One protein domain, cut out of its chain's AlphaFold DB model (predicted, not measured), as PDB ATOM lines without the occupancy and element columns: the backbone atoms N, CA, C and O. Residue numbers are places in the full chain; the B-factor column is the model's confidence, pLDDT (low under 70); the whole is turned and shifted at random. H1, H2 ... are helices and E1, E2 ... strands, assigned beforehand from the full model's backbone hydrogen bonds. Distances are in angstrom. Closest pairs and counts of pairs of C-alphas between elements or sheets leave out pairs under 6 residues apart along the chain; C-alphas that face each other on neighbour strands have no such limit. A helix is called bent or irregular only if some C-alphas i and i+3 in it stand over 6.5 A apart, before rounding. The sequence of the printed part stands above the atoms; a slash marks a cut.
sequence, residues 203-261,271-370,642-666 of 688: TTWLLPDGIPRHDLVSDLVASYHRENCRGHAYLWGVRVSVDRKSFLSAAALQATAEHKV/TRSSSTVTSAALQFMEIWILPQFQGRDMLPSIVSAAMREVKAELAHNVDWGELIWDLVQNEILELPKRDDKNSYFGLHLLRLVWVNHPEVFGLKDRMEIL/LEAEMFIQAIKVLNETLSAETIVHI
ATOM      1  N   THR A 203       7.476 -33.194  -0.814       39.62
ATOM      2  CA  THR A 203       8.501 -33.023   0.237       39.62
ATOM      3  C   THR A 203       9.054 -34.295   0.886       39.62
ATOM      4  O   THR A 203       9.984 -34.190   1.674       39.62
ATOM      5  N   THR A 204       8.516 -35.483   0.600       48.81
ATOM      6  CA  THR A 204       8.828 -36.716   1.360       48.81
ATOM      7  C   THR A 204       9.567 -37.802   0.573       48.81
ATOM      8  O   THR A 204       9.881 -38.853   1.122       48.81
ATOM      9  N   TRP A 205       9.858 -37.554  -0.704       43.91
ATOM     10  CA  TRP A 205      10.589 -38.460  -1.606       43.91
ATOM     11  C   TRP A 205      12.110 -38.310  -1.526       43.91
ATOM     12  O   TRP A 205      12.864 -39.178  -1.969       43.91
ATOM     13  N   LEU A 206      12.532 -37.163  -1.007       49.00
ATOM     14  CA  LEU A 206      13.876 -36.625  -1.052       49.00
ATOM     15  C   LEU A 206      14.343 -36.342   0.374       49.00
ATOM     16  O   LEU A 206      13.532 -36.200   1.292       49.00
ATOM     17  N   LEU A 207      15.650 -36.188   0.542       49.00
ATOM     18  CA  LEU A 207      16.183 -35.396   1.648       49.00
ATOM     19  C   LEU A 207      15.747 -33.919   1.494       49.00
ATOM     20  O   LEU A 207      15.391 -33.511   0.384       49.00
ATOM     21  N   PRO A 208      15.793 -33.095   2.560       42.84
ATOM     22  CA  PRO A 208      15.491 -31.658   2.476       42.84
ATOM     23  C   PRO A 208      16.265 -30.925   1.368       42.84
ATOM     24  O   PRO A 208      15.753 -29.979   0.779       42.84
ATOM     25  N   ASP A 209      17.460 -31.425   1.043       43.16
ATOM     26  CA  ASP A 209      18.384 -30.904   0.027       43.16
ATOM     27  C   ASP A 209      18.029 -31.330  -1.414       43.16
ATOM     28  O   ASP A 209      18.783 -31.081  -2.352       43.16
ATOM     29  N   GLY A 210      16.907 -32.031  -1.606       53.16
ATOM     30  CA  GLY A 210      16.445 -32.509  -2.910       53.16
ATOM     31  C   GLY A 210      17.096 -33.809  -3.401       53.16
ATOM     32  O   GLY A 210      16.776 -34.273  -4.490       53.16
ATOM     33  N   ILE A 211      17.981 -34.434  -2.626       57.16
ATOM     34  CA  ILE A 211      18.684 -35.659  -3.041       57.16
ATOM     35  C   ILE A 211      17.751 -36.884  -2.899       57.16
ATOM     36  O   ILE A 211      17.126 -37.035  -1.839       57.16
ATOM     37  N   PRO A 212      17.645 -37.784  -3.904       65.31
ATOM     38  CA  PRO A 212      16.892 -39.033  -3.772       65.31
ATOM     39  C   PRO A 212      17.432 -39.908  -2.633       65.31
ATOM     40  O   PRO A 212      18.637 -39.952  -2.380       65.31
ATOM     41  N   ARG A 213      16.560 -40.661  -1.952       73.62
ATOM     42  CA  ARG A 213      16.948 -41.584  -0.864       73.62
ATOM     43  C   ARG A 213      17.633 -42.853  -1.411       73.62
ATOM     44  O   ARG A 213      17.100 -43.957  -1.349       73.62
ATOM     45  N   HIS A 214      18.834 -42.698  -1.978       76.94
ATOM     46  CA  HIS A 214      19.663 -43.797  -2.498       76.94
ATOM     47  C   HIS A 214      20.025 -44.840  -1.428       76.94
ATOM     48  O   HIS A 214      20.323 -45.982  -1.774       76.94
ATOM     49  N   ASP A 215      19.954 -44.483  -0.143       82.44
ATOM     50  CA  ASP A 215      20.045 -45.415   0.982       82.44
ATOM     51  C   ASP A 215      18.911 -46.452   0.957       82.44
ATOM     52  O   ASP A 215      19.178 -47.648   1.017       82.44
ATOM     53  N   LEU A 216      17.663 -46.019   0.741       85.31
ATOM     54  CA  LEU A 216      16.517 -46.924   0.581       85.31
ATOM     55  C   LEU A 216      16.638 -47.819  -0.659       85.31
ATOM     56  O   LEU A 216      16.245 -48.981  -0.611       85.31
ATOM     57  N   VAL A 217      17.184 -47.306  -1.767       87.38
ATOM     58  CA  VAL A 217      17.426 -48.129  -2.968       87.38
ATOM     59  C   VAL A 217      18.519 -49.165  -2.696       87.38
ATOM     60  O   VAL A 217      18.355 -50.331  -3.047       87.38
ATOM     61  N   SER A 218      19.599 -48.765  -2.020       86.06
ATOM     62  CA  SER A 218      20.720 -49.644  -1.667       86.06
ATOM     63  C   SER A 218      20.287 -50.762  -0.721       86.06
ATOM     64  O   SER A 218      20.572 -51.927  -0.991       86.06
ATOM     65  N   ASP A 219      19.538 -50.438   0.335       86.50
ATOM     66  CA  ASP A 219      19.030 -51.421   1.297       86.50
ATOM     67  C   ASP A 219      17.978 -52.353   0.662       86.50
ATOM     68  O   ASP A 219      17.940 -53.548   0.971       86.50
ATOM     69  N   LEU A 220      17.158 -51.856  -0.278       89.38
ATOM     70  CA  LEU A 220      16.206 -52.682  -1.034       89.38
ATOM     71  C   LEU A 220      16.949 -53.696  -1.905       89.38
ATOM     72  O   LEU A 220      16.612 -54.877  -1.897       89.38
ATOM     73  N   VAL A 221      17.967 -53.237  -2.634       88.00
ATOM     74  CA  VAL A 221      18.786 -54.068  -3.525       88.00
ATOM     75  C   VAL A 221      19.613 -55.083  -2.727       88.00
ATOM     76  O   VAL A 221      19.636 -56.259  -3.082       88.00
ATOM     77  N   ALA A 222      20.225 -54.673  -1.612       86.06
ATOM     78  CA  ALA A 222      21.030 -55.546  -0.756       86.06
ATOM     79  C   ALA A 222      20.208 -56.645  -0.055       86.06
ATOM     80  O   ALA A 222      20.723 -57.736   0.186       86.06
ATOM     81  N   SER A 223      18.933 -56.381   0.254       86.25
ATOM     82  CA  SER A 223      18.027 -57.342   0.905       86.25
ATOM     83  C   SER A 223      17.158 -58.162  -0.067       86.25
ATOM     84  O   SER A 223      16.403 -59.039   0.370       86.25
ATOM     85  N   TYR A 224      17.248 -57.916  -1.380       85.88
ATOM     86  CA  TYR A 224      16.449 -58.613  -2.391       85.88
ATOM     87  C   TYR A 224      17.045 -59.978  -2.776       85.88
ATOM     88  O   TYR A 224      17.883 -60.111  -3.668       85.88
ATOM     89  N   HIS A 225      16.556 -61.042  -2.139       73.62
ATOM     90  CA  HIS A 225      16.990 -62.412  -2.428       73.62
ATOM     91  C   HIS A 225      16.059 -63.131  -3.419       73.62
ATOM     92  O   HIS A 225      15.032 -63.692  -3.026       73.62
ATOM     93  N   ARG A 226      16.467 -63.197  -4.699       66.38
ATOM     94  CA  ARG A 226      15.765 -63.947  -5.769       66.38
ATOM     95  C   ARG A 226      15.498 -65.408  -5.390       66.38
ATOM     96  O   ARG A 226      14.397 -65.906  -5.598       66.38
ATOM     97  N   GLU A 227      16.499 -66.069  -4.816       62.34
ATOM     98  CA  GLU A 227      16.497 -67.505  -4.489       62.34
ATOM     99  C   GLU A 227      15.490 -67.881  -3.395       62.34
ATOM    100  O   GLU A 227      14.995 -69.003  -3.365       62.34
ATOM    101  N   ASN A 228      15.103 -66.926  -2.542       59.06
ATOM    102  CA  ASN A 228      14.058 -67.133  -1.539       59.06
ATOM    103  C   ASN A 228      12.631 -67.099  -2.131       59.06
ATOM    104  O   ASN A 228      11.665 -67.193  -1.371       59.06
ATOM    105  N   CYS A 229      12.487 -66.953  -3.459       51.00
ATOM    106  CA  CYS A 229      11.243 -67.078  -4.236       51.00
ATOM    107  C   CYS A 229      10.051 -66.272  -3.689       51.00
ATOM    108  O   CYS A 229       8.897 -66.682  -3.812       51.00
ATOM    109  N   ARG A 230      10.329 -65.133  -3.043       64.31
ATOM    110  CA  ARG A 230       9.346 -64.404  -2.227       64.31
ATOM    111  C   ARG A 230       8.919 -63.047  -2.770       64.31
ATOM    112  O   ARG A 230       7.895 -62.567  -2.310       64.31
ATOM    113  N   GLY A 231       9.649 -62.438  -3.708       77.69
ATOM    114  CA  GLY A 231       9.300 -61.108  -4.230       77.69
ATOM    115  C   GLY A 231       9.237 -60.045  -3.126       77.69
ATOM    116  O   GLY A 231       8.286 -59.273  -3.053       77.69
ATOM    117  N   HIS A 232      10.210 -60.058  -2.212       85.31
ATOM    118  CA  HIS A 232      10.263 -59.165  -1.056       85.31
ATOM    119  C   HIS A 232      11.689 -58.684  -0.783       85.31
ATOM    120  O   HIS A 232      12.643 -59.435  -0.986       85.31
ATOM    121  N   ALA A 233      11.786 -57.467  -0.254       87.56
ATOM    122  CA  ALA A 233      12.989 -56.862   0.312       87.56
ATOM    123  C   ALA A 233      12.699 -56.400   1.755       87.56
ATOM    124  O   ALA A 233      11.536 -56.357   2.169       87.56
ATOM    125  N   TYR A 234      13.734 -56.054   2.521       86.12
ATOM    126  CA  TYR A 234      13.619 -55.588   3.907       86.12
ATOM    127  C   TYR A 234      14.329 -54.245   4.103       86.12
ATOM    128  O   TYR A 234      15.553 -54.171   4.057       86.12
ATOM    129  N   LEU A 235      13.556 -53.196   4.389       87.31
ATOM    130  CA  LEU A 235      14.042 -51.842   4.656       87.31
ATOM    131  C   LEU A 235      13.893 -51.528   6.141       87.31
ATOM    132  O   LEU A 235      12.777 -51.390   6.636       87.31
ATOM    133  N   TRP A 236      15.015 -51.484   6.862       81.44
ATOM    134  CA  TRP A 236      15.063 -51.240   8.315       81.44
ATOM    135  C   TRP A 236      14.076 -52.120   9.116       81.44
ATOM    136  O   TRP A 236      13.431 -51.683  10.063       81.44
ATOM    137  N   GLY A 237      13.944 -53.384   8.694       80.25
ATOM    138  CA  GLY A 237      13.026 -54.380   9.263       80.25
ATOM    139  C   GLY A 237      11.629 -54.430   8.623       80.25
ATOM    140  O   GLY A 237      10.935 -55.435   8.777       80.25
ATOM    141  N   VAL A 238      11.221 -53.415   7.854       84.81
ATOM    142  CA  VAL A 238       9.938 -53.385   7.131       84.81
ATOM    143  C   VAL A 238      10.027 -54.228   5.857       84.81
ATOM    144  O   VAL A 238      10.885 -54.004   5.005       84.81
ATOM    145  N   ARG A 239       9.130 -55.209   5.708       87.69
ATOM    146  CA  ARG A 239       9.070 -56.115   4.549       87.69
ATOM    147  C   ARG A 239       8.285 -55.487   3.396       87.69
ATOM    148  O   ARG A 239       7.060 -55.564   3.385       87.69
ATOM    149  N   VAL A 240       8.987 -54.967   2.394       88.50
ATOM    150  CA  VAL A 240       8.396 -54.405   1.166       88.50
ATOM    151  C   VAL A 240       8.090 -55.523   0.163       88.50
ATOM    152  O   VAL A 240       8.869 -56.469   0.030       88.50
ATOM    153  N   SER A 241       6.974 -55.451  -0.570       88.56
ATOM    154  CA  SER A 241       6.751 -56.280  -1.767       88.56
ATOM    155  C   SER A 241       7.461 -55.703  -2.995       88.56
ATOM    156  O   SER A 241       7.236 -54.567  -3.403       88.56
ATOM    157  N   VAL A 242       8.333 -56.527  -3.570       88.81
ATOM    158  CA  VAL A 242       9.163 -56.264  -4.751       88.81
ATOM    159  C   VAL A 242       8.857 -57.367  -5.764       88.81
ATOM    160  O   VAL A 242       9.632 -58.297  -5.992       88.81
ATOM    161  N   ASP A 243       7.647 -57.282  -6.308       87.81
ATOM    162  CA  ASP A 243       7.075 -58.189  -7.295       87.81
ATOM    163  C   ASP A 243       6.361 -57.389  -8.400       87.81
ATOM    164  O   ASP A 243       5.934 -56.249  -8.175       87.81
ATOM    165  N   ARG A 244       6.171 -58.005  -9.575       86.94
ATOM    166  CA  ARG A 244       5.525 -57.372 -10.738       86.94
ATOM    167  C   ARG A 244       4.175 -56.737 -10.395       86.94
ATOM    168  O   ARG A 244       3.887 -55.644 -10.880       86.94
ATOM    169  N   LYS A 245       3.341 -57.364  -9.555       87.06
ATOM    170  CA  LYS A 245       2.020 -56.816  -9.222       87.06
ATOM    171  C   LYS A 245       2.149 -55.533  -8.405       87.06
ATOM    172  O   LYS A 245       1.510 -54.543  -8.765       87.06
ATOM    173  N   SER A 246       2.973 -55.527  -7.354       87.06
ATOM    174  CA  SER A 246       3.193 -54.327  -6.532       87.06
ATOM    175  C   SER A 246       3.849 -53.204  -7.334       87.06
ATOM    176  O   SER A 246       3.397 -52.064  -7.260       87.06
ATOM    177  N   PHE A 247       4.842 -53.522  -8.174       87.81
ATOM    178  CA  PHE A 247       5.495 -52.543  -9.047       87.81
ATOM    179  C   PHE A 247       4.520 -51.879 -10.022       87.81
ATOM    180  O   PHE A 247       4.406 -50.653 -10.038       87.81
ATOM    181  N   LEU A 248       3.743 -52.669 -10.772       85.88
ATOM    182  CA  LEU A 248       2.738 -52.122 -11.687       85.88
ATOM    183  C   LEU A 248       1.615 -51.382 -10.940       85.88
ATOM    184  O   LEU A 248       1.002 -50.485 -11.512       85.88
ATOM    185  N   SER A 249       1.362 -51.701  -9.664       83.81
ATOM    186  CA  SER A 249       0.449 -50.924  -8.814       83.81
ATOM    187  C   SER A 249       1.026 -49.544  -8.483       83.81
ATOM    188  O   SER A 249       0.347 -48.533  -8.648       83.81
ATOM    189  N   ALA A 250       2.285 -49.487  -8.040       83.19
ATOM    190  CA  ALA A 250       2.942 -48.261  -7.585       83.19
ATOM    191  C   ALA A 250       3.286 -47.283  -8.720       83.19
ATOM    192  O   ALA A 250       3.211 -46.061  -8.543       83.19
ATOM    193  N   ALA A 251       3.616 -47.827  -9.892       75.06
ATOM    194  CA  ALA A 251       3.822 -47.079 -11.126       75.06
ATOM    195  C   ALA A 251       2.505 -46.758 -11.874       75.06
ATOM    196  O   ALA A 251       2.552 -46.148 -12.935       75.06
ATOM    197  N   ALA A 252       1.337 -47.146 -11.336       71.75
ATOM    198  CA  ALA A 252       0.015 -46.971 -11.960       71.75
ATOM    199  C   ALA A 252      -0.112 -47.579 -13.379       71.75
ATOM    200  O   ALA A 252      -0.859 -47.084 -14.219       71.75
ATOM    201  N   LEU A 253       0.616 -48.672 -13.629       67.38
ATOM    202  CA  LEU A 253       0.676 -49.390 -14.908       67.38
ATOM    203  C   LEU A 253      -0.254 -50.608 -14.971       67.38
ATOM    204  O   LEU A 253      -0.382 -51.227 -16.025       67.38
ATOM    205  N   GLN A 254      -0.908 -50.976 -13.863       60.44
ATOM    206  CA  GLN A 254      -2.026 -51.916 -13.918       60.44
ATOM    207  C   GLN A 254      -3.156 -51.294 -14.748       60.44
ATOM    208  O   GLN A 254      -3.777 -50.322 -14.316       60.44
ATOM    209  N   ALA A 255      -3.444 -51.884 -15.911       49.12
ATOM    210  CA  ALA A 255      -4.669 -51.602 -16.651       49.12
ATOM    211  C   ALA A 255      -5.868 -51.726 -15.697       49.12
ATOM    212  O   ALA A 255      -5.972 -52.701 -14.944       49.12
ATOM    213  N   THR A 256      -6.737 -50.715 -15.679       40.22
ATOM    214  CA  THR A 256      -7.785 -50.584 -14.661       40.22
ATOM    215  C   THR A 256      -8.694 -51.811 -14.663       40.22
ATOM    216  O   THR A 256      -9.335 -52.129 -15.661       40.22
ATOM    217  N   ALA A 257      -8.783 -52.505 -13.524       39.00
ATOM    218  CA  ALA A 257      -9.501 -53.782 -13.399       39.00
ATOM    219  C   ALA A 257     -11.031 -53.686 -13.612       39.00
ATOM    220  O   ALA A 257     -11.738 -54.697 -13.583       39.00
ATOM    221  N   GLU A 258     -11.546 -52.475 -13.831       34.62
ATOM    222  CA  GLU A 258     -12.910 -52.196 -14.283       34.62
ATOM    223  C   GLU A 258     -13.103 -52.531 -15.769       34.62
ATOM    224  O   GLU A 258     -14.182 -52.987 -16.153       34.62
ATOM    225  N   HIS A 259     -12.035 -52.476 -16.576       40.12
ATOM    226  CA  HIS A 259     -11.956 -53.186 -17.850       40.12
ATOM    227  C   HIS A 259     -11.838 -54.699 -17.609       40.12
ATOM    228  O   HIS A 259     -10.839 -55.347 -17.916       40.12
ATOM    229  N   LYS A 260     -12.952 -55.295 -17.162       34.16
ATOM    230  CA  LYS A 260     -13.274 -56.723 -17.320       34.16
ATOM    231  C   LYS A 260     -13.541 -57.047 -18.795       34.16
ATOM    232  O   LYS A 260     -14.567 -57.627 -19.148       34.16
ATOM    233  N   VAL A 261     -12.619 -56.636 -19.665       40.88
ATOM    234  CA  VAL A 261     -12.604 -57.032 -21.066       40.88
ATOM    235  C   VAL A 261     -12.421 -58.544 -21.088       40.88
ATOM    236  O   VAL A 261     -11.557 -59.101 -20.416       40.88
ATOM    237  N   THR A 271      -4.884 -56.806 -36.063       70.69
ATOM    238  CA  THR A 271      -5.149 -55.384 -36.299       70.69
ATOM    239  C   THR A 271      -3.862 -54.634 -35.986       70.69
ATOM    240  O   THR A 271      -3.455 -54.583 -34.829       70.69
ATOM    241  N   ARG A 272      -3.163 -54.132 -37.007       82.19
ATOM    242  CA  ARG A 272      -1.943 -53.348 -36.791       82.19
ATOM    243  C   ARG A 272      -2.281 -52.045 -36.070       82.19
ATOM    244  O   ARG A 272      -3.276 -51.409 -36.409       82.19
ATOM    245  N   SER A 273      -1.440 -51.655 -35.119       84.81
ATOM    246  CA  SER A 273      -1.524 -50.356 -34.459       84.81
ATOM    247  C   SER A 273      -1.303 -49.221 -35.453       84.81
ATOM    248  O   SER A 273      -0.510 -49.337 -36.389       84.81
ATOM    249  N   SER A 274      -1.971 -48.096 -35.215       87.06
ATOM    250  CA  SER A 274      -1.807 -46.855 -35.963       87.06
ATOM    251  C   SER A 274      -0.339 -46.438 -36.034       87.06
ATOM    252  O   SER A 274       0.450 -46.677 -35.111       87.06
ATOM    253  N   SER A 275       0.028 -45.737 -37.108       87.38
ATOM    254  CA  SER A 275       1.347 -45.118 -37.235       87.38
ATOM    255  C   SER A 275       1.635 -44.164 -36.071       87.38
ATOM    256  O   SER A 275       2.754 -44.153 -35.574       87.38
ATOM    257  N   THR A 276       0.630 -43.444 -35.555       88.38
ATOM    258  CA  THR A 276       0.779 -42.566 -34.381       88.38
ATOM    259  C   THR A 276       1.168 -43.345 -33.123       88.38
ATOM    260  O   THR A 276       2.116 -42.967 -32.439       88.38
ATOM    261  N   VAL A 277       0.475 -44.451 -32.839       87.81
ATOM    262  CA  VAL A 277       0.741 -45.314 -31.674       87.81
ATOM    263  C   VAL A 277       2.092 -46.013 -31.821       87.81
ATOM    264  O   VAL A 277       2.878 -46.061 -30.878       87.81
ATOM    265  N   THR A 278       2.413 -46.476 -33.030       91.31
ATOM    266  CA  THR A 278       3.707 -47.085 -33.356       91.31
ATOM    267  C   THR A 278       4.862 -46.088 -33.199       91.31
ATOM    268  O   THR A 278       5.872 -46.416 -32.579       91.31
ATOM    269  N   SER A 279       4.720 -44.847 -33.678       90.56
ATOM    270  CA  SER A 279       5.721 -43.789 -33.482       90.56
ATOM    271  C   SER A 279       5.874 -43.389 -32.013       90.56
ATOM    272  O   SER A 279       7.005 -43.229 -31.560       90.56
ATOM    273  N   ALA A 280       4.777 -43.280 -31.254       90.69
ATOM    274  CA  ALA A 280       4.826 -42.995 -29.820       90.69
ATOM    275  C   ALA A 280       5.537 -44.116 -29.040       90.69
ATOM    276  O   ALA A 280       6.389 -43.838 -28.200       90.69
ATOM    277  N   ALA A 281       5.258 -45.382 -29.371       91.88
ATOM    278  CA  ALA A 281       5.942 -46.540 -28.801       91.88
ATOM    279  C   ALA A 281       7.448 -46.557 -29.133       91.88
ATOM    280  O   ALA A 281       8.263 -46.827 -28.250       91.88
ATOM    281  N   LEU A 282       7.840 -46.228 -30.373       93.44
ATOM    282  CA  LEU A 282       9.255 -46.116 -30.756       93.44
ATOM    283  C   LEU A 282       9.967 -44.997 -29.987       93.44
ATOM    284  O   LEU A 282      11.018 -45.258 -29.404       93.44
ATOM    285  N   GLN A 283       9.383 -43.795 -29.929       91.75
ATOM    286  CA  GLN A 283       9.941 -42.667 -29.172       91.75
ATOM    287  C   GLN A 283      10.040 -42.984 -27.676       91.75
ATOM    288  O   GLN A 283      11.053 -42.682 -27.051       91.75
ATOM    289  N   PHE A 284       9.034 -43.648 -27.102       90.69
ATOM    290  CA  PHE A 284       9.082 -44.098 -25.713       90.69
ATOM    291  C   PHE A 284      10.258 -45.060 -25.468       90.69
ATOM    292  O   PHE A 284      11.025 -44.857 -24.525       90.69
ATOM    293  N   MET A 285      10.461 -46.060 -26.335       92.38
ATOM    294  CA  MET A 285      11.623 -46.951 -26.220       92.38
ATOM    295  C   MET A 285      12.950 -46.201 -26.403       92.38
ATOM    296  O   MET A 285      13.895 -46.452 -25.658       92.38
ATOM    297  N   GLU A 286      13.034 -45.282 -27.366       90.25
ATOM    298  CA  GLU A 286      14.250 -44.521 -27.682       90.25
ATOM    299  C   GLU A 286      14.672 -43.567 -26.556       90.25
ATOM    300  O   GLU A 286      15.860 -43.486 -26.247       90.25
ATOM    301  N   ILE A 287      13.712 -42.908 -25.900       86.50
ATOM    302  CA  ILE A 287      13.965 -41.945 -24.818       86.50
ATOM    303  C   ILE A 287      14.179 -42.643 -23.463       86.50
ATOM    304  O   ILE A 287      14.955 -42.147 -22.650       86.50
ATOM    305  N   TRP A 288      13.530 -43.789 -23.207       83.50
ATOM    306  CA  TRP A 288      13.445 -44.360 -21.851       83.50
ATOM    307  C   TRP A 288      13.876 -45.824 -21.688       83.50
ATOM    308  O   TRP A 288      13.949 -46.313 -20.562       83.50
ATOM    309  N   ILE A 289      14.141 -46.558 -22.773       89.25
ATOM    310  CA  ILE A 289      14.597 -47.959 -22.698       89.25
ATOM    311  C   ILE A 289      15.971 -48.142 -23.342       89.25
ATOM    312  O   ILE A 289      16.791 -48.879 -22.802       89.25
ATOM    313  N   LEU A 290      16.255 -47.480 -24.464       89.06
ATOM    314  CA  LEU A 290      17.539 -47.594 -25.158       89.06
ATOM    315  C   LEU A 290      18.734 -46.878 -24.487       89.06
ATOM    316  O   LEU A 290      19.835 -47.415 -24.619       89.06
ATOM    317  N   PRO A 291      18.604 -45.741 -23.762       88.25
ATOM    318  CA  PRO A 291      19.778 -45.011 -23.266       88.25
ATOM    319  C   PRO A 291      20.677 -45.822 -22.326       88.25
ATOM    320  O   PRO A 291      21.896 -45.791 -22.473       88.25
ATOM    321  N   GLN A 292      20.091 -46.636 -21.442       82.00
ATOM    322  CA  GLN A 292      20.819 -47.530 -20.522       82.00
ATOM    323  C   GLN A 292      21.640 -48.639 -21.227       82.00
ATOM    324  O   GLN A 292      22.410 -49.352 -20.582       82.00
ATOM    325  N   PHE A 293      21.463 -48.811 -22.543       85.25
ATOM    326  CA  PHE A 293      22.167 -49.792 -23.372       85.25
ATOM    327  C   PHE A 293      23.073 -49.157 -24.436       85.25
ATOM    328  O   PHE A 293      23.641 -49.881 -25.256       85.25
ATOM    329  N   GLN A 294      23.243 -47.830 -24.438       78.88
ATOM    330  CA  GLN A 294      24.203 -47.173 -25.328       78.88
ATOM    331  C   GLN A 294      25.616 -47.728 -25.083       78.88
ATOM    332  O   GLN A 294      26.057 -47.866 -23.945       78.88
ATOM    333  N   GLY A 295      26.309 -48.098 -26.163       74.94
ATOM    334  CA  GLY A 295      27.624 -48.744 -26.094       74.94
ATOM    335  C   GLY A 295      27.618 -50.255 -25.817       74.94
ATOM    336  O   GLY A 295      28.697 -50.836 -25.750       74.94
ATOM    337  N   ARG A 296      26.456 -50.921 -25.687       78.12
ATOM    338  CA  ARG A 296      26.376 -52.397 -25.706       78.12
ATOM    339  C   ARG A 296      26.143 -52.899 -27.137       78.12
ATOM    340  O   ARG A 296      25.193 -52.470 -27.785       78.12
ATOM    341  N   ASP A 297      26.944 -53.866 -27.594       73.88
ATOM    342  CA  ASP A 297      26.829 -54.459 -28.943       73.88
ATOM    343  C   ASP A 297      25.495 -55.186 -29.194       73.88
ATOM    344  O   ASP A 297      25.069 -55.354 -30.336       73.88
ATOM    345  N   MET A 298      24.826 -55.637 -28.127       83.69
ATOM    346  CA  MET A 298      23.526 -56.305 -28.190       83.69
ATOM    347  C   MET A 298      22.582 -55.790 -27.101       83.69
ATOM    348  O   MET A 298      22.938 -55.710 -25.923       83.69
ATOM    349  N   LEU A 299      21.344 -55.495 -27.503       87.50
ATOM    350  CA  LEU A 299      20.229 -55.226 -26.595       87.50
ATOM    351  C   LEU A 299      19.753 -56.531 -25.927       87.50
ATOM    352  O   LEU A 299      19.826 -57.595 -26.551       87.50
ATOM    353  N   PRO A 300      19.181 -56.483 -24.707       89.75
ATOM    354  CA  PRO A 300      18.550 -57.652 -24.097       89.75
ATOM    355  C   PRO A 300      17.484 -58.280 -25.003       89.75
ATOM    356  O   PRO A 300      16.804 -57.582 -25.761       89.75
ATOM    357  N   SER A 301      17.293 -59.600 -24.897       90.25
ATOM    358  CA  SER A 301      16.350 -60.353 -25.742       90.25
ATOM    359  C   SER A 301      14.926 -59.778 -25.699       90.25
ATOM    360  O   SER A 301      14.318 -59.562 -26.746       90.25
ATOM    361  N   ILE A 302      14.431 -59.428 -24.505       90.00
ATOM    362  CA  ILE A 302      13.088 -58.859 -24.309       90.00
ATOM    363  C   ILE A 302      12.931 -57.468 -24.951       90.00
ATOM    364  O   ILE A 302      11.946 -57.219 -25.642       90.00
ATOM    365  N   VAL A 303      13.941 -56.597 -24.837       92.94
ATOM    366  CA  VAL A 303      13.968 -55.278 -25.502       92.94
ATOM    367  C   VAL A 303      14.017 -55.447 -27.020       92.94
ATOM    368  O   VAL A 303      13.301 -54.764 -27.749       92.94
ATOM    369  N   SER A 304      14.816 -56.402 -27.503       92.75
ATOM    370  CA  SER A 304      14.937 -56.745 -28.924       92.75
ATOM    371  C   SER A 304      13.656 -57.353 -29.505       92.75
ATOM    372  O   SER A 304      13.379 -57.174 -30.691       92.75
ATOM    373  N   ALA A 305      12.873 -58.072 -28.697       92.69
ATOM    374  CA  ALA A 305      11.565 -58.598 -29.075       92.69
ATOM    375  C   ALA A 305      10.516 -57.479 -29.134       92.69
ATOM    376  O   ALA A 305       9.918 -57.279 -30.189       92.69
ATOM    377  N   ALA A 306      10.379 -56.681 -28.068       93.19
ATOM    378  CA  ALA A 306       9.455 -55.547 -28.022       93.19
ATOM    379  C   ALA A 306       9.714 -54.542 -29.160       93.19
ATOM    380  O   ALA A 306       8.803 -54.192 -29.906       93.19
ATOM    381  N   MET A 307      10.978 -54.167 -29.385       93.44
ATOM    382  CA  MET A 307      11.389 -53.289 -30.487       93.44
ATOM    383  C   MET A 307      11.026 -53.863 -31.870       93.44
ATOM    384  O   MET A 307      10.727 -53.107 -32.793       93.44
ATOM    385  N   ARG A 308      11.040 -55.193 -32.035       93.81
ATOM    386  CA  ARG A 308      10.644 -55.871 -33.281       93.81
ATOM    387  C   ARG A 308       9.129 -55.862 -33.473       93.81
ATOM    388  O   ARG A 308       8.678 -55.647 -34.590       93.81
ATOM    389  N   GLU A 309       8.358 -56.072 -32.408       92.06
ATOM    390  CA  GLU A 309       6.892 -56.019 -32.449       92.06
ATOM    391  C   GLU A 309       6.392 -54.599 -32.716       92.06
ATOM    392  O   GLU A 309       5.578 -54.405 -33.616       92.06
ATOM    393  N   VAL A 310       6.949 -53.584 -32.049       93.31
ATOM    394  CA  VAL A 310       6.638 -52.180 -32.361       93.31
ATOM    395  C   VAL A 310       6.980 -51.862 -33.822       93.31
ATOM    396  O   VAL A 310       6.134 -51.335 -34.538       93.31
ATOM    397  N   LYS A 311       8.161 -52.257 -34.322       93.06
ATOM    398  CA  LYS A 311       8.537 -52.080 -35.744       93.06
ATOM    399  C   LYS A 311       7.694 -52.892 -36.736       93.06
ATOM    400  O   LYS A 311       7.739 -52.599 -37.926       93.06
ATOM    401  N   ALA A 312       6.930 -53.878 -36.270       91.56
ATOM    402  CA  ALA A 312       5.941 -54.612 -37.057       91.56
ATOM    403  C   ALA A 312       4.526 -54.000 -36.969       91.56
ATOM    404  O   ALA A 312       3.575 -54.618 -37.444       91.56
ATOM    405  N   GLU A 313       4.389 -52.811 -36.363       91.75
ATOM    406  CA  GLU A 313       3.117 -52.128 -36.069       91.75
ATOM    407  C   GLU A 313       2.240 -52.941 -35.086       91.75
ATOM    408  O   GLU A 313       1.015 -52.963 -35.172       91.75
ATOM    409  N   LEU A 314       2.869 -53.643 -34.130       89.69
ATOM    410  CA  LEU A 314       2.227 -54.521 -33.135       89.69
ATOM    411  C   LEU A 314       2.435 -54.046 -31.686       89.69
ATOM    412  O   LEU A 314       2.521 -54.863 -30.770       89.69
ATOM    413  N   ALA A 315       2.493 -52.732 -31.455       87.38
ATOM    414  CA  ALA A 315       2.756 -52.134 -30.138       87.38
ATOM    415  C   ALA A 315       1.772 -52.564 -29.020       87.38
ATOM    416  O   ALA A 315       2.113 -52.483 -27.843       87.38
ATOM    417  N   HIS A 316       0.583 -53.063 -29.377       84.50
ATOM    418  CA  HIS A 316      -0.433 -53.623 -28.472       84.50
ATOM    419  C   HIS A 316      -0.205 -55.092 -28.062       84.50
ATOM    420  O   HIS A 316      -0.921 -55.600 -27.198       84.50
ATOM    421  N   ASN A 317       0.736 -55.813 -28.689       86.88
ATOM    422  CA  ASN A 317       1.114 -57.167 -28.258       86.88
ATOM    423  C   ASN A 317       2.245 -57.159 -27.223       86.88
ATOM    424  O   ASN A 317       2.302 -58.077 -26.405       86.88
ATOM    425  N   VAL A 318       3.052 -56.094 -27.195       88.06
ATOM    426  CA  VAL A 318       4.075 -55.860 -26.172       88.06
ATOM    427  C   VAL A 318       3.409 -55.668 -24.809       88.06
ATOM    428  O   VAL A 318       2.669 -54.708 -24.594       88.06
ATOM    429  N   ASP A 319       3.707 -56.550 -23.853       88.31
ATOM    430  CA  ASP A 319       3.372 -56.317 -22.447       88.31
ATOM    431  C   ASP A 319       4.380 -55.321 -21.858       88.31
ATOM    432  O   ASP A 319       5.429 -55.686 -21.325       88.31
ATOM    433  N   TRP A 320       4.070 -54.032 -21.995       86.94
ATOM    434  CA  TRP A 320       4.893 -52.931 -21.486       86.94
ATOM    435  C   TRP A 320       5.145 -53.029 -19.976       86.94
ATOM    436  O   TRP A 320       6.201 -52.615 -19.498       86.94
ATOM    437  N   GLY A 321       4.212 -53.619 -19.223       87.06
ATOM    438  CA  GLY A 321       4.374 -53.856 -17.793       87.06
ATOM    439  C   GLY A 321       5.379 -54.969 -17.482       87.06
ATOM    440  O   GLY A 321       6.162 -54.834 -16.547       87.06
ATOM    441  N   GLU A 322       5.381 -56.053 -18.259       87.44
ATOM    442  CA  GLU A 322       6.383 -57.125 -18.171       87.44
ATOM    443  C   GLU A 322       7.760 -56.627 -18.622       87.44
ATOM    444  O   GLU A 322       8.732 -56.805 -17.898       87.44
ATOM    445  N   LEU A 323       7.832 -55.900 -19.743       90.62
ATOM    446  CA  LEU A 323       9.070 -55.314 -20.269       90.62
ATOM    447  C   LEU A 323       9.767 -54.399 -19.251       90.62
ATOM    448  O   LEU A 323      10.961 -54.564 -19.005       90.62
ATOM    449  N   ILE A 324       9.046 -53.439 -18.657       89.56
ATOM    450  CA  ILE A 324       9.635 -52.544 -17.649       89.56
ATOM    451  C   ILE A 324       9.940 -53.300 -16.349       89.56
ATOM    452  O   ILE A 324      10.994 -53.066 -15.760       89.56
ATOM    453  N   TRP A 325       9.083 -54.229 -15.911       90.62
ATOM    454  CA  TRP A 325       9.366 -55.025 -14.715       90.62
ATOM    455  C   TRP A 325      10.630 -55.879 -14.863       90.62
ATOM    456  O   TRP A 325      11.461 -55.881 -13.961       90.62
ATOM    457  N   ASP A 326      10.819 -56.559 -15.993       89.69
ATOM    458  CA  ASP A 326      11.999 -57.390 -16.232       89.69
ATOM    459  C   ASP A 326      13.275 -56.546 -16.334       89.69
ATOM    460  O   ASP A 326      14.330 -56.972 -15.865       89.69
ATOM    461  N   LEU A 327      13.203 -55.332 -16.885       90.50
ATOM    462  CA  LEU A 327      14.324 -54.385 -16.870       90.50
ATOM    463  C   LEU A 327      14.701 -53.984 -15.434       90.50
ATOM    464  O   LEU A 327      15.866 -54.099 -15.052       90.50
ATOM    465  N   VAL A 328      13.711 -53.610 -14.617       89.56
ATOM    466  CA  VAL A 328      13.889 -53.281 -13.192       89.56
ATOM    467  C   VAL A 328      14.435 -54.481 -12.409       89.56
ATOM    468  O   VAL A 328      15.389 -54.342 -11.646       89.56
ATOM    469  N   GLN A 329      13.871 -55.676 -12.606       88.62
ATOM    470  CA  GLN A 329      14.283 -56.889 -11.899       88.62
ATOM    471  C   GLN A 329      15.702 -57.323 -12.288       88.62
ATOM    472  O   GLN A 329      16.456 -57.758 -11.416       88.62
ATOM    473  N   ASN A 330      16.091 -57.198 -13.560       88.62
ATOM    474  CA  ASN A 330      17.471 -57.457 -13.971       88.62
ATOM    475  C   ASN A 330      18.428 -56.406 -13.390       88.62
ATOM    476  O   ASN A 330      19.481 -56.791 -12.886       88.62
ATOM    477  N   GLU A 331      18.053 -55.120 -13.346       87.94
ATOM    478  CA  GLU A 331      18.887 -54.094 -12.708       87.94
ATOM    479  C   GLU A 331      19.118 -54.381 -11.212       87.94
ATOM    480  O   GLU A 331      20.271 -54.384 -10.784       87.94
ATOM    481  N   ILE A 332      18.085 -54.731 -10.429       88.94
ATOM    482  CA  ILE A 332      18.248 -55.118  -9.007       88.94
ATOM    483  C   ILE A 332      19.270 -56.265  -8.843       88.94
ATOM    484  O   ILE A 332      19.998 -56.320  -7.855       88.94
ATOM    485  N   LEU A 333      19.348 -57.185  -9.812       87.06
ATOM    486  CA  LEU A 333      20.231 -58.358  -9.784       87.06
ATOM    487  C   LEU A 333      21.631 -58.112 -10.378       87.06
ATOM    488  O   LEU A 333      22.532 -58.938 -10.174       87.06
ATOM    489  N   GLU A 334      21.815 -57.018 -11.118       85.44
ATOM    490  CA  GLU A 334      23.100 -56.556 -11.657       85.44
ATOM    491  C   GLU A 334      23.761 -55.503 -10.754       85.44
ATOM    492  O   GLU A 334      24.979 -55.535 -10.607       85.44
ATOM    493  N   LEU A 335      22.997 -54.625 -10.092       85.06
ATOM    494  CA  LEU A 335      23.512 -53.529  -9.252       85.06
ATOM    495  C   LEU A 335      24.557 -53.952  -8.200       85.06
ATOM    496  O   LEU A 335      25.596 -53.298  -8.144       85.06
ATOM    497  N   PRO A 336      24.391 -55.049  -7.425       83.62
ATOM    498  CA  PRO A 336      25.415 -55.505  -6.476       83.62
ATOM    499  C   PRO A 336      26.747 -55.932  -7.116       83.62
ATOM    500  O   PRO A 336      27.713 -56.182  -6.401       83.62
ATOM    501  N   LYS A 337      26.784 -56.078  -8.448       84.62
ATOM    502  CA  LYS A 337      27.926 -56.554  -9.243       84.62
ATOM    503  C   LYS A 337      28.521 -55.460 -10.138       84.62
ATOM    504  O   LYS A 337      29.489 -55.738 -10.838       84.62
ATOM    505  N   ARG A 338      27.921 -54.265 -10.175       81.06
ATOM    506  CA  ARG A 338      28.379 -53.135 -10.991       81.06
ATOM    507  C   ARG A 338      29.201 -52.169 -10.145       81.06
ATOM    508  O   ARG A 338      28.788 -51.789  -9.050       81.06
ATOM    509  N   ASP A 339      30.325 -51.718 -10.690       75.19
ATOM    510  CA  ASP A 339      31.206 -50.757 -10.018       75.19
ATOM    511  C   ASP A 339      30.586 -49.353  -9.908       75.19
ATOM    512  O   ASP A 339      30.892 -48.614  -8.972       75.19
ATOM    513  N   ASP A 340      29.692 -48.993 -10.838       75.19
ATOM    514  CA  ASP A 340      29.073 -47.665 -10.921       75.19
ATOM    515  C   ASP A 340      27.963 -47.418  -9.889       75.19
ATOM    516  O   ASP A 340      27.710 -46.266  -9.546       75.19
ATOM    517  N   LYS A 341      27.315 -48.480  -9.385       73.00
ATOM    518  CA  LYS A 341      26.249 -48.479  -8.352       73.00
ATOM    519  C   LYS A 341      25.020 -47.601  -8.651       73.00
ATOM    520  O   LYS A 341      24.111 -47.514  -7.826       73.00
ATOM    521  N   ASN A 342      24.959 -46.992  -9.831       78.94
ATOM    522  CA  ASN A 342      23.884 -46.110 -10.260       78.94
ATOM    523  C   ASN A 342      22.718 -46.926 -10.831       78.94
ATOM    524  O   ASN A 342      22.866 -47.633 -11.827       78.94
ATOM    525  N   SER A 343      21.549 -46.802 -10.201       82.88
ATOM    526  CA  SER A 343      20.301 -47.444 -10.627       82.88
ATOM    527  C   SER A 343      19.517 -46.516 -11.550       82.88
ATOM    528  O   SER A 343      18.995 -45.495 -11.100       82.88
ATOM    529  N   TYR A 344      19.391 -46.889 -12.824       82.81
ATOM    530  CA  TYR A 344      18.568 -46.184 -13.810       82.81
ATOM    531  C   TYR A 344      17.085 -46.185 -13.402       82.81
ATOM    532  O   TYR A 344      16.370 -45.203 -13.597       82.81
ATOM    533  N   PHE A 345      16.629 -47.252 -12.738       84.69
ATOM    534  CA  PHE A 345      15.275 -47.357 -12.200       84.69
ATOM    535  C   PHE A 345      15.154 -46.973 -10.714       84.69
ATOM    536  O   PHE A 345      14.102 -47.203 -10.114       84.69
ATOM    537  N   GLY A 346      16.166 -46.341 -10.110       85.81
ATOM    538  CA  GLY A 346      16.206 -46.064  -8.666       85.81
ATOM    539  C   GLY A 346      15.012 -45.247  -8.161       85.81
ATOM    540  O   GLY A 346      14.428 -45.563  -7.124       85.81
ATOM    541  N   LEU A 347      14.561 -44.260  -8.941       83.12
ATOM    542  CA  LEU A 347      13.359 -43.471  -8.638       83.12
ATOM    543  C   LEU A 347      12.056 -44.283  -8.749       83.12
ATOM    544  O   LEU A 347      11.110 -44.035  -8.003       83.12
ATOM    545  N   HIS A 348      12.012 -45.303  -9.606       84.12
ATOM    546  CA  HIS A 348      10.878 -46.226  -9.722       84.12
ATOM    547  C   HIS A 348      10.840 -47.228  -8.559       84.12
ATOM    548  O   HIS A 348       9.762 -47.590  -8.086       84.12
ATOM    549  N   LEU A 349      12.007 -47.605  -8.027       87.62
ATOM    550  CA  LEU A 349      12.121 -48.371  -6.785       87.62
ATOM    551  C   LEU A 349      11.712 -47.528  -5.568       87.62
ATOM    552  O   LEU A 349      10.930 -47.999  -4.747       87.62
ATOM    553  N   LEU A 350      12.116 -46.255  -5.492       87.12
ATOM    554  CA  LEU A 350      11.598 -45.321  -4.481       87.12
ATOM    555  C   LEU A 350      10.079 -45.133  -4.596       87.12
ATOM    556  O   LEU A 350       9.383 -45.123  -3.577       87.12
ATOM    557  N   ARG A 351       9.542 -45.067  -5.824       84.00
ATOM    558  CA  ARG A 351       8.094 -45.026  -6.072       84.00
ATOM    559  C   ARG A 351       7.373 -46.253  -5.522       84.00
ATOM    560  O   ARG A 351       6.332 -46.099  -4.883       84.00
ATOM    561  N   LEU A 352       7.941 -47.441  -5.716       87.81
ATOM    562  CA  LEU A 352       7.438 -48.692  -5.149       87.81
ATOM    563  C   LEU A 352       7.454 -48.686  -3.613       87.81
ATOM    564  O   LEU A 352       6.428 -48.980  -2.998       87.81
ATOM    565  N   VAL A 353       8.582 -48.320  -2.995       87.75
ATOM    566  CA  VAL A 353       8.710 -48.290  -1.527       87.75
ATOM    567  C   VAL A 353       7.676 -47.354  -0.910       87.75
ATOM    568  O   VAL A 353       6.997 -47.753   0.028       87.75
ATOM    569  N   TRP A 354       7.490 -46.149  -1.457       85.31
ATOM    570  CA  TRP A 354       6.537 -45.176  -0.912       85.31
ATOM    571  C   TRP A 354       5.078 -45.613  -1.025       85.31
ATOM    572  O   TRP A 354       4.308 -45.399  -0.096       85.31
ATOM    573  N   VAL A 355       4.660 -46.170  -2.167       84.19
ATOM    574  CA  VAL A 355       3.244 -46.531  -2.363       84.19
ATOM    575  C   VAL A 355       2.846 -47.705  -1.465       84.19
ATOM    576  O   VAL A 355       1.704 -47.758  -1.014       84.19
ATOM    577  N   ASN A 356       3.786 -48.604  -1.166       83.75
ATOM    578  CA  ASN A 356       3.549 -49.730  -0.265       83.75
ATOM    579  C   ASN A 356       3.751 -49.357   1.219       83.75
ATOM    580  O   ASN A 356       3.001 -49.836   2.064       83.75
ATOM    581  N   HIS A 357       4.767 -48.539   1.520       84.81
ATOM    582  CA  HIS A 357       5.291 -48.276   2.868       84.81
ATOM    583  C   HIS A 357       5.807 -46.827   3.028       84.81
ATOM    584  O   HIS A 357       7.014 -46.603   3.187       84.81
ATOM    585  N   PRO A 358       4.931 -45.804   2.998       82.50
ATOM    586  CA  PRO A 358       5.347 -44.407   3.160       82.50
ATOM    587  C   PRO A 358       5.992 -44.135   4.533       82.50
ATOM    588  O   PRO A 358       6.823 -43.236   4.663       82.50
ATOM    589  N   GLU A 359       5.676 -44.942   5.554       81.06
ATOM    590  CA  GLU A 359       6.281 -44.883   6.887       81.06
ATOM    591  C   GLU A 359       7.801 -45.103   6.886       81.06
ATOM    592  O   GLU A 359       8.490 -44.565   7.754       81.06
ATOM    593  N   VAL A 360       8.341 -45.830   5.899       82.12
ATOM    594  CA  VAL A 360       9.781 -46.117   5.791       82.12
ATOM    595  C   VAL A 360      10.595 -44.836   5.610       82.12
ATOM    596  O   VAL A 360      11.654 -44.697   6.215       82.12
ATOM    597  N   PHE A 361      10.089 -43.848   4.869       78.25
ATOM    598  CA  PHE A 361      10.827 -42.607   4.606       78.25
ATOM    599  C   PHE A 361      11.080 -41.804   5.892       78.25
ATOM    600  O   PHE A 361      12.199 -41.341   6.112       78.25
ATOM    601  N   GLY A 362      10.084 -41.733   6.784       70.81
ATOM    602  CA  GLY A 362      10.202 -41.094   8.100       70.81
ATOM    603  C   GLY A 362      10.755 -41.994   9.215       70.81
ATOM    604  O   GLY A 362      10.915 -41.527  10.344       70.81
ATOM    605  N   LEU A 363      11.026 -43.277   8.945       67.94
ATOM    606  CA  LEU A 363      11.542 -44.208   9.954       67.94
ATOM    607  C   LEU A 363      13.016 -43.952  10.278       67.94
ATOM    608  O   LEU A 363      13.350 -43.957  11.460       67.94
ATOM    609  N   LYS A 364      13.874 -43.669   9.284       67.88
ATOM    610  CA  LYS A 364      15.305 -43.380   9.520       67.88
ATOM    611  C   LYS A 364      15.489 -42.252  10.515       67.88
ATOM    612  O   LYS A 364      16.124 -42.437  11.541       67.88
ATOM    613  N   ASP A 365      14.873 -41.117  10.222       67.25
ATOM    614  CA  ASP A 365      15.008 -39.876  10.966       67.25
ATOM    615  C   ASP A 365      14.565 -40.093  12.431       67.25
ATOM    616  O   ASP A 365      15.243 -39.679  13.370       67.25
ATOM    617  N   ARG A 366      13.487 -40.868  12.646       64.81
ATOM    618  CA  ARG A 366      13.039 -41.307  13.980       64.81
ATOM    619  C   ARG A 366      14.013 -42.271  14.656       64.81
ATOM    620  O   ARG A 366      14.273 -42.108  15.844       64.81
ATOM    621  N   MET A 367      14.532 -43.273  13.946       68.88
ATOM    622  CA  MET A 367      15.492 -44.230  14.509       68.88
ATOM    623  C   MET A 367      16.838 -43.571  14.823       68.88
ATOM    624  O   MET A 367      17.455 -43.936  15.814       68.88
ATOM    625  N   GLU A 368      17.263 -42.573  14.048       72.06
ATOM    626  CA  GLU A 368      18.484 -41.809  14.296       72.06
ATOM    627  C   GLU A 368      18.317 -40.852  15.484       72.06
ATOM    628  O   GLU A 368      19.191 -40.805  16.345       72.06
ATOM    629  N   ILE A 369      17.174 -40.163  15.604       73.69
ATOM    630  CA  ILE A 369      16.836 -39.379  16.806       73.69
ATOM    631  C   ILE A 369      16.805 -40.284  18.045       73.69
ATOM    632  O   ILE A 369      17.419 -39.954  19.060       73.69
ATOM    633  N   LEU A 370      16.149 -41.448  17.969       72.12
ATOM    634  CA  LEU A 370      16.118 -42.415  19.070       72.12
ATOM    635  C   LEU A 370      17.512 -42.968  19.389       72.12
ATOM    636  O   LEU A 370      17.847 -43.095  20.562       72.12
ATOM    637  N   LEU A 642      11.572 -35.026 -12.061       65.88
ATOM    638  CA  LEU A 642      10.719 -34.616 -13.176       65.88
ATOM    639  C   LEU A 642      10.782 -35.645 -14.316       65.88
ATOM    640  O   LEU A 642       9.751 -35.972 -14.894       65.88
ATOM    641  N   GLU A 643      11.959 -36.204 -14.600       67.31
ATOM    642  CA  GLU A 643      12.131 -37.284 -15.577       67.31
ATOM    643  C   GLU A 643      11.370 -38.558 -15.170       67.31
ATOM    644  O   GLU A 643      10.633 -39.102 -15.989       67.31
ATOM    645  N   ALA A 644      11.422 -38.982 -13.903       62.66
ATOM    646  CA  ALA A 644      10.626 -40.115 -13.420       62.66
ATOM    647  C   ALA A 644       9.102 -39.848 -13.439       62.66
ATOM    648  O   ALA A 644       8.326 -40.734 -13.806       62.66
ATOM    649  N   GLU A 645       8.645 -38.632 -13.101       66.44
ATOM    650  CA  GLU A 645       7.230 -38.251 -13.264       66.44
ATOM    651  C   GLU A 645       6.816 -38.268 -14.751       66.44
ATOM    652  O   GLU A 645       5.748 -38.792 -15.078       66.44
ATOM    653  N   MET A 646       7.665 -37.777 -15.663       72.81
ATOM    654  CA  MET A 646       7.419 -37.821 -17.112       72.81
ATOM    655  C   MET A 646       7.406 -39.248 -17.673       72.81
ATOM    656  O   MET A 646       6.541 -39.548 -18.491       72.81
ATOM    657  N   PHE A 647       8.296 -40.143 -17.231       73.25
ATOM    658  CA  PHE A 647       8.307 -41.553 -17.644       73.25
ATOM    659  C   PHE A 647       7.006 -42.266 -17.267       73.25
ATOM    660  O   PHE A 647       6.380 -42.906 -18.112       73.25
ATOM    661  N   ILE A 648       6.552 -42.105 -16.018       70.31
ATOM    662  CA  ILE A 648       5.295 -42.704 -15.545       70.31
ATOM    663  C   ILE A 648       4.103 -42.165 -16.352       70.31
ATOM    664  O   ILE A 648       3.244 -42.945 -16.767       70.31
ATOM    665  N   GLN A 649       4.064 -40.858 -16.643       73.50
ATOM    666  CA  GLN A 649       3.029 -40.283 -17.511       73.50
ATOM    667  C   GLN A 649       3.134 -40.780 -18.962       73.50
ATOM    668  O   GLN A 649       2.107 -41.066 -19.572       73.50
ATOM    669  N   ALA A 650       4.341 -40.947 -19.507       70.38
ATOM    670  CA  ALA A 650       4.549 -41.449 -20.862       70.38
ATOM    671  C   ALA A 650       4.037 -42.888 -21.027       70.38
ATOM    672  O   ALA A 650       3.320 -43.163 -21.989       70.38
ATOM    673  N   ILE A 651       4.310 -43.790 -20.071       70.50
ATOM    674  CA  ILE A 651       3.734 -45.148 -20.109       70.50
ATOM    675  C   ILE A 651       2.218 -45.097 -19.902       70.50
ATOM    676  O   ILE A 651       1.489 -45.830 -20.566       70.50
ATOM    677  N   LYS A 652       1.714 -44.231 -19.014       70.38
ATOM    678  CA  LYS A 652       0.269 -44.083 -18.798       70.38
ATOM    679  C   LYS A 652      -0.450 -43.668 -20.090       70.38
ATOM    680  O   LYS A 652      -1.416 -44.324 -20.470       70.38
ATOM    681  N   VAL A 653       0.066 -42.666 -20.805       73.62
ATOM    682  CA  VAL A 653      -0.446 -42.230 -22.117       73.62
ATOM    683  C   VAL A 653      -0.292 -43.326 -23.178       73.62
ATOM    684  O   VAL A 653      -1.205 -43.533 -23.979       73.62
ATOM    685  N   LEU A 654       0.813 -44.079 -23.176       70.62
ATOM    686  CA  LEU A 654       1.008 -45.213 -24.087       70.62
ATOM    687  C   LEU A 654      -0.037 -46.318 -23.840       70.62
ATOM    688  O   LEU A 654      -0.689 -46.771 -24.776       70.62
ATOM    689  N   ASN A 655      -0.281 -46.690 -22.582       69.19
ATOM    690  CA  ASN A 655      -1.316 -47.656 -22.205       69.19
ATOM    691  C   ASN A 655      -2.734 -47.159 -22.539       69.19
ATOM    692  O   ASN A 655      -3.556 -47.936 -23.021       69.19
ATOM    693  N   GLU A 656      -3.032 -45.877 -22.311       73.19
ATOM    694  CA  GLU A 656      -4.342 -45.279 -22.611       73.19
ATOM    695  C   GLU A 656      -4.603 -45.194 -24.124       73.19
ATOM    696  O   GLU A 656      -5.691 -45.554 -24.575       73.19
ATOM    697  N   THR A 657      -3.601 -44.823 -24.928       70.88
ATOM    698  CA  THR A 657      -3.713 -44.809 -26.400       70.88
ATOM    699  C   THR A 657      -3.838 -46.214 -26.992       70.88
ATOM    700  O   THR A 657      -4.711 -46.435 -27.832       70.88
ATOM    701  N   LEU A 658      -3.064 -47.191 -26.502       69.75
ATOM    702  CA  LEU A 658      -3.198 -48.606 -26.881       69.75
ATOM    703  C   LEU A 658      -4.571 -49.185 -26.499       69.75
ATOM    704  O   LEU A 658      -5.162 -49.956 -27.261       69.75
ATOM    705  N   SER A 659      -5.109 -48.803 -25.336       70.25
ATOM    706  CA  SER A 659      -6.442 -49.221 -24.889       70.25
ATOM    707  C   SER A 659      -7.547 -48.625 -25.767       70.25
ATOM    708  O   SER A 659      -8.409 -49.364 -26.249       70.25
ATOM    709  N   ALA A 660      -7.486 -47.320 -26.050       67.50
ATOM    710  CA  ALA A 660      -8.443 -46.635 -26.917       67.50
ATOM    711  C   ALA A 660      -8.442 -47.207 -28.346       67.50
ATOM    712  O   ALA A 660      -9.505 -47.503 -28.890       67.50
ATOM    713  N   GLU A 661      -7.263 -47.441 -28.927       65.44
ATOM    714  CA  GLU A 661      -7.105 -48.082 -30.238       65.44
ATOM    715  C   GLU A 661      -7.709 -49.495 -30.268       65.44
ATOM    716  O   GLU A 661      -8.478 -49.831 -31.171       65.44
ATOM    717  N   THR A 662      -7.444 -50.301 -29.233       61.81
ATOM    718  CA  THR A 662      -8.023 -51.646 -29.089       61.81
ATOM    719  C   THR A 662      -9.556 -51.601 -29.048       61.81
ATOM    720  O   THR A 662     -10.218 -52.418 -29.688       61.81
ATOM    721  N   ILE A 663     -10.142 -50.630 -28.335       57.69
ATOM    722  CA  ILE A 663     -11.600 -50.445 -28.259       57.69
ATOM    723  C   ILE A 663     -12.175 -50.018 -29.619       57.69
ATOM    724  O   ILE A 663     -13.198 -50.559 -30.039       57.69
ATOM    725  N   VAL A 664     -11.515 -49.101 -30.336       58.97
ATOM    726  CA  VAL A 664     -11.952 -48.650 -31.669       58.97
ATOM    727  C   VAL A 664     -11.976 -49.806 -32.672       58.97
ATOM    728  O   VAL A 664     -12.971 -49.958 -33.380       58.97
ATOM    729  N   HIS A 665     -10.953 -50.666 -32.697       58.44
ATOM    730  CA  HIS A 665     -10.950 -51.843 -33.575       58.44
ATOM    731  C   HIS A 665     -12.075 -52.837 -33.238       58.44
ATOM    732  O   HIS A 665     -12.789 -53.273 -34.138       58.44
ATOM    733  N   ILE A 666     -12.315 -53.125 -31.952       58.22
ATOM    734  CA  ILE A 666     -13.415 -54.012 -31.515       58.22
ATOM    735  C   ILE A 666     -14.795 -53.467 -31.934       58.22
ATOM    736  O   ILE A 666     -15.693 -54.238 -32.286       58.22
TER     737      ILE A 666
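This is residues 203 to 261, 271 to 370 and 642 to 666 of the 688 residues of an uncharacterized protein of Triticum urartu (UniProt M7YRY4). A small hairpin of two strands, E1 and E2, packs on H1 and H6 in one half of a helical body, where H6 also stands crosswise to H1 and H2. The long helix H5 reaches from there to the other half, where H3 runs between H4 and H8 at shallow tilts; H7 lies at the far end beyond the hairpin. The printed part has 184 residues, with eight named helices and two strands in the order H1 E1 E2 H2 H3 H4 H5 H6 H7 H8; the sheet is antiparallel and the class mostly helix. The whole is compact, with a radius of gyration of the C-alphas of 17.9 A and spans of 60 by 42 by 36 A.

E1 is residues 232 to 235, its first C-alpha at (10.263, -59.165, -1.056), and E2 is residues 238 to 241. H1 is residues 214 to 223, beginning at C-alpha (19.663, -43.797, -2.498), H2 residues 244 to 250, H6 residues 346 to 356 and H7 residues 359 to 370. H5, residues 320 to 337, is 26.3 A long. H3 is residues 275 to 288, 19.6 A, and H4 residues 301 to 311. H8, residues 642 to 666, is 36.0 A long and ends at C-alpha (-13.415, -54.012, -31.515). H5 and H7 are only just irregular: C-alphas 333 and 336 are 6.8 A apart, C-alphas 361 and 364 6.7 A.

E1 and E2 form an antiparallel hairpin; N 233 and O 240 are 3.1 A apart, N 238 and O 235 2.8 A, within hydrogen-bond range. The closest C-alphas of E1 and H1 are Ala 233 and Ser 223, 5.1 A; of E2 and H6, Val 240 and Val 353, 6.7 A. H6 touches H2, about perpendicular at 82 degrees, closest at C-alphas Leu 352 and Ala 250, 5.1 A. H6 and H7 only just touch, only at the corner, with 3 pairs of C-alphas within 8 A, closest Trp 354 and Phe 361, 7.4 A. H5 touches H1 with residues 332 to 336 alone, closest C-alphas Ile 332 and Val 221, 5.6 A. H3 touches H8, a shallow tilt of 24 degrees, opposite ways, closest C-alphas Val 277 and Thr 657, 6.9 A. H3 and H4, a helical hairpin, touch at C-alphas Thr 278 and Val 310, 6.0 A. Every O i to N i+4 pair is within hydrogen-bond range in H1, H2, H3, H4, H6 and H8, but 12 of 14 in H5 and 5 of 8 in H7.

The C-alphas farthest apart, Thr 271 and Leu 370, are 60.7 A apart. Residues 262 to 270 and 371 to 641 are not printed, with C-alpha gaps of 17.0 A and 33.6 A. The link from H3 to H4 is long, and its residues 293 to 298 stand free. Mean pLDDT of the printed part is 77.9; 42 residues are under 70, among them 203 to 212, 253 to 261 and 660 to 666.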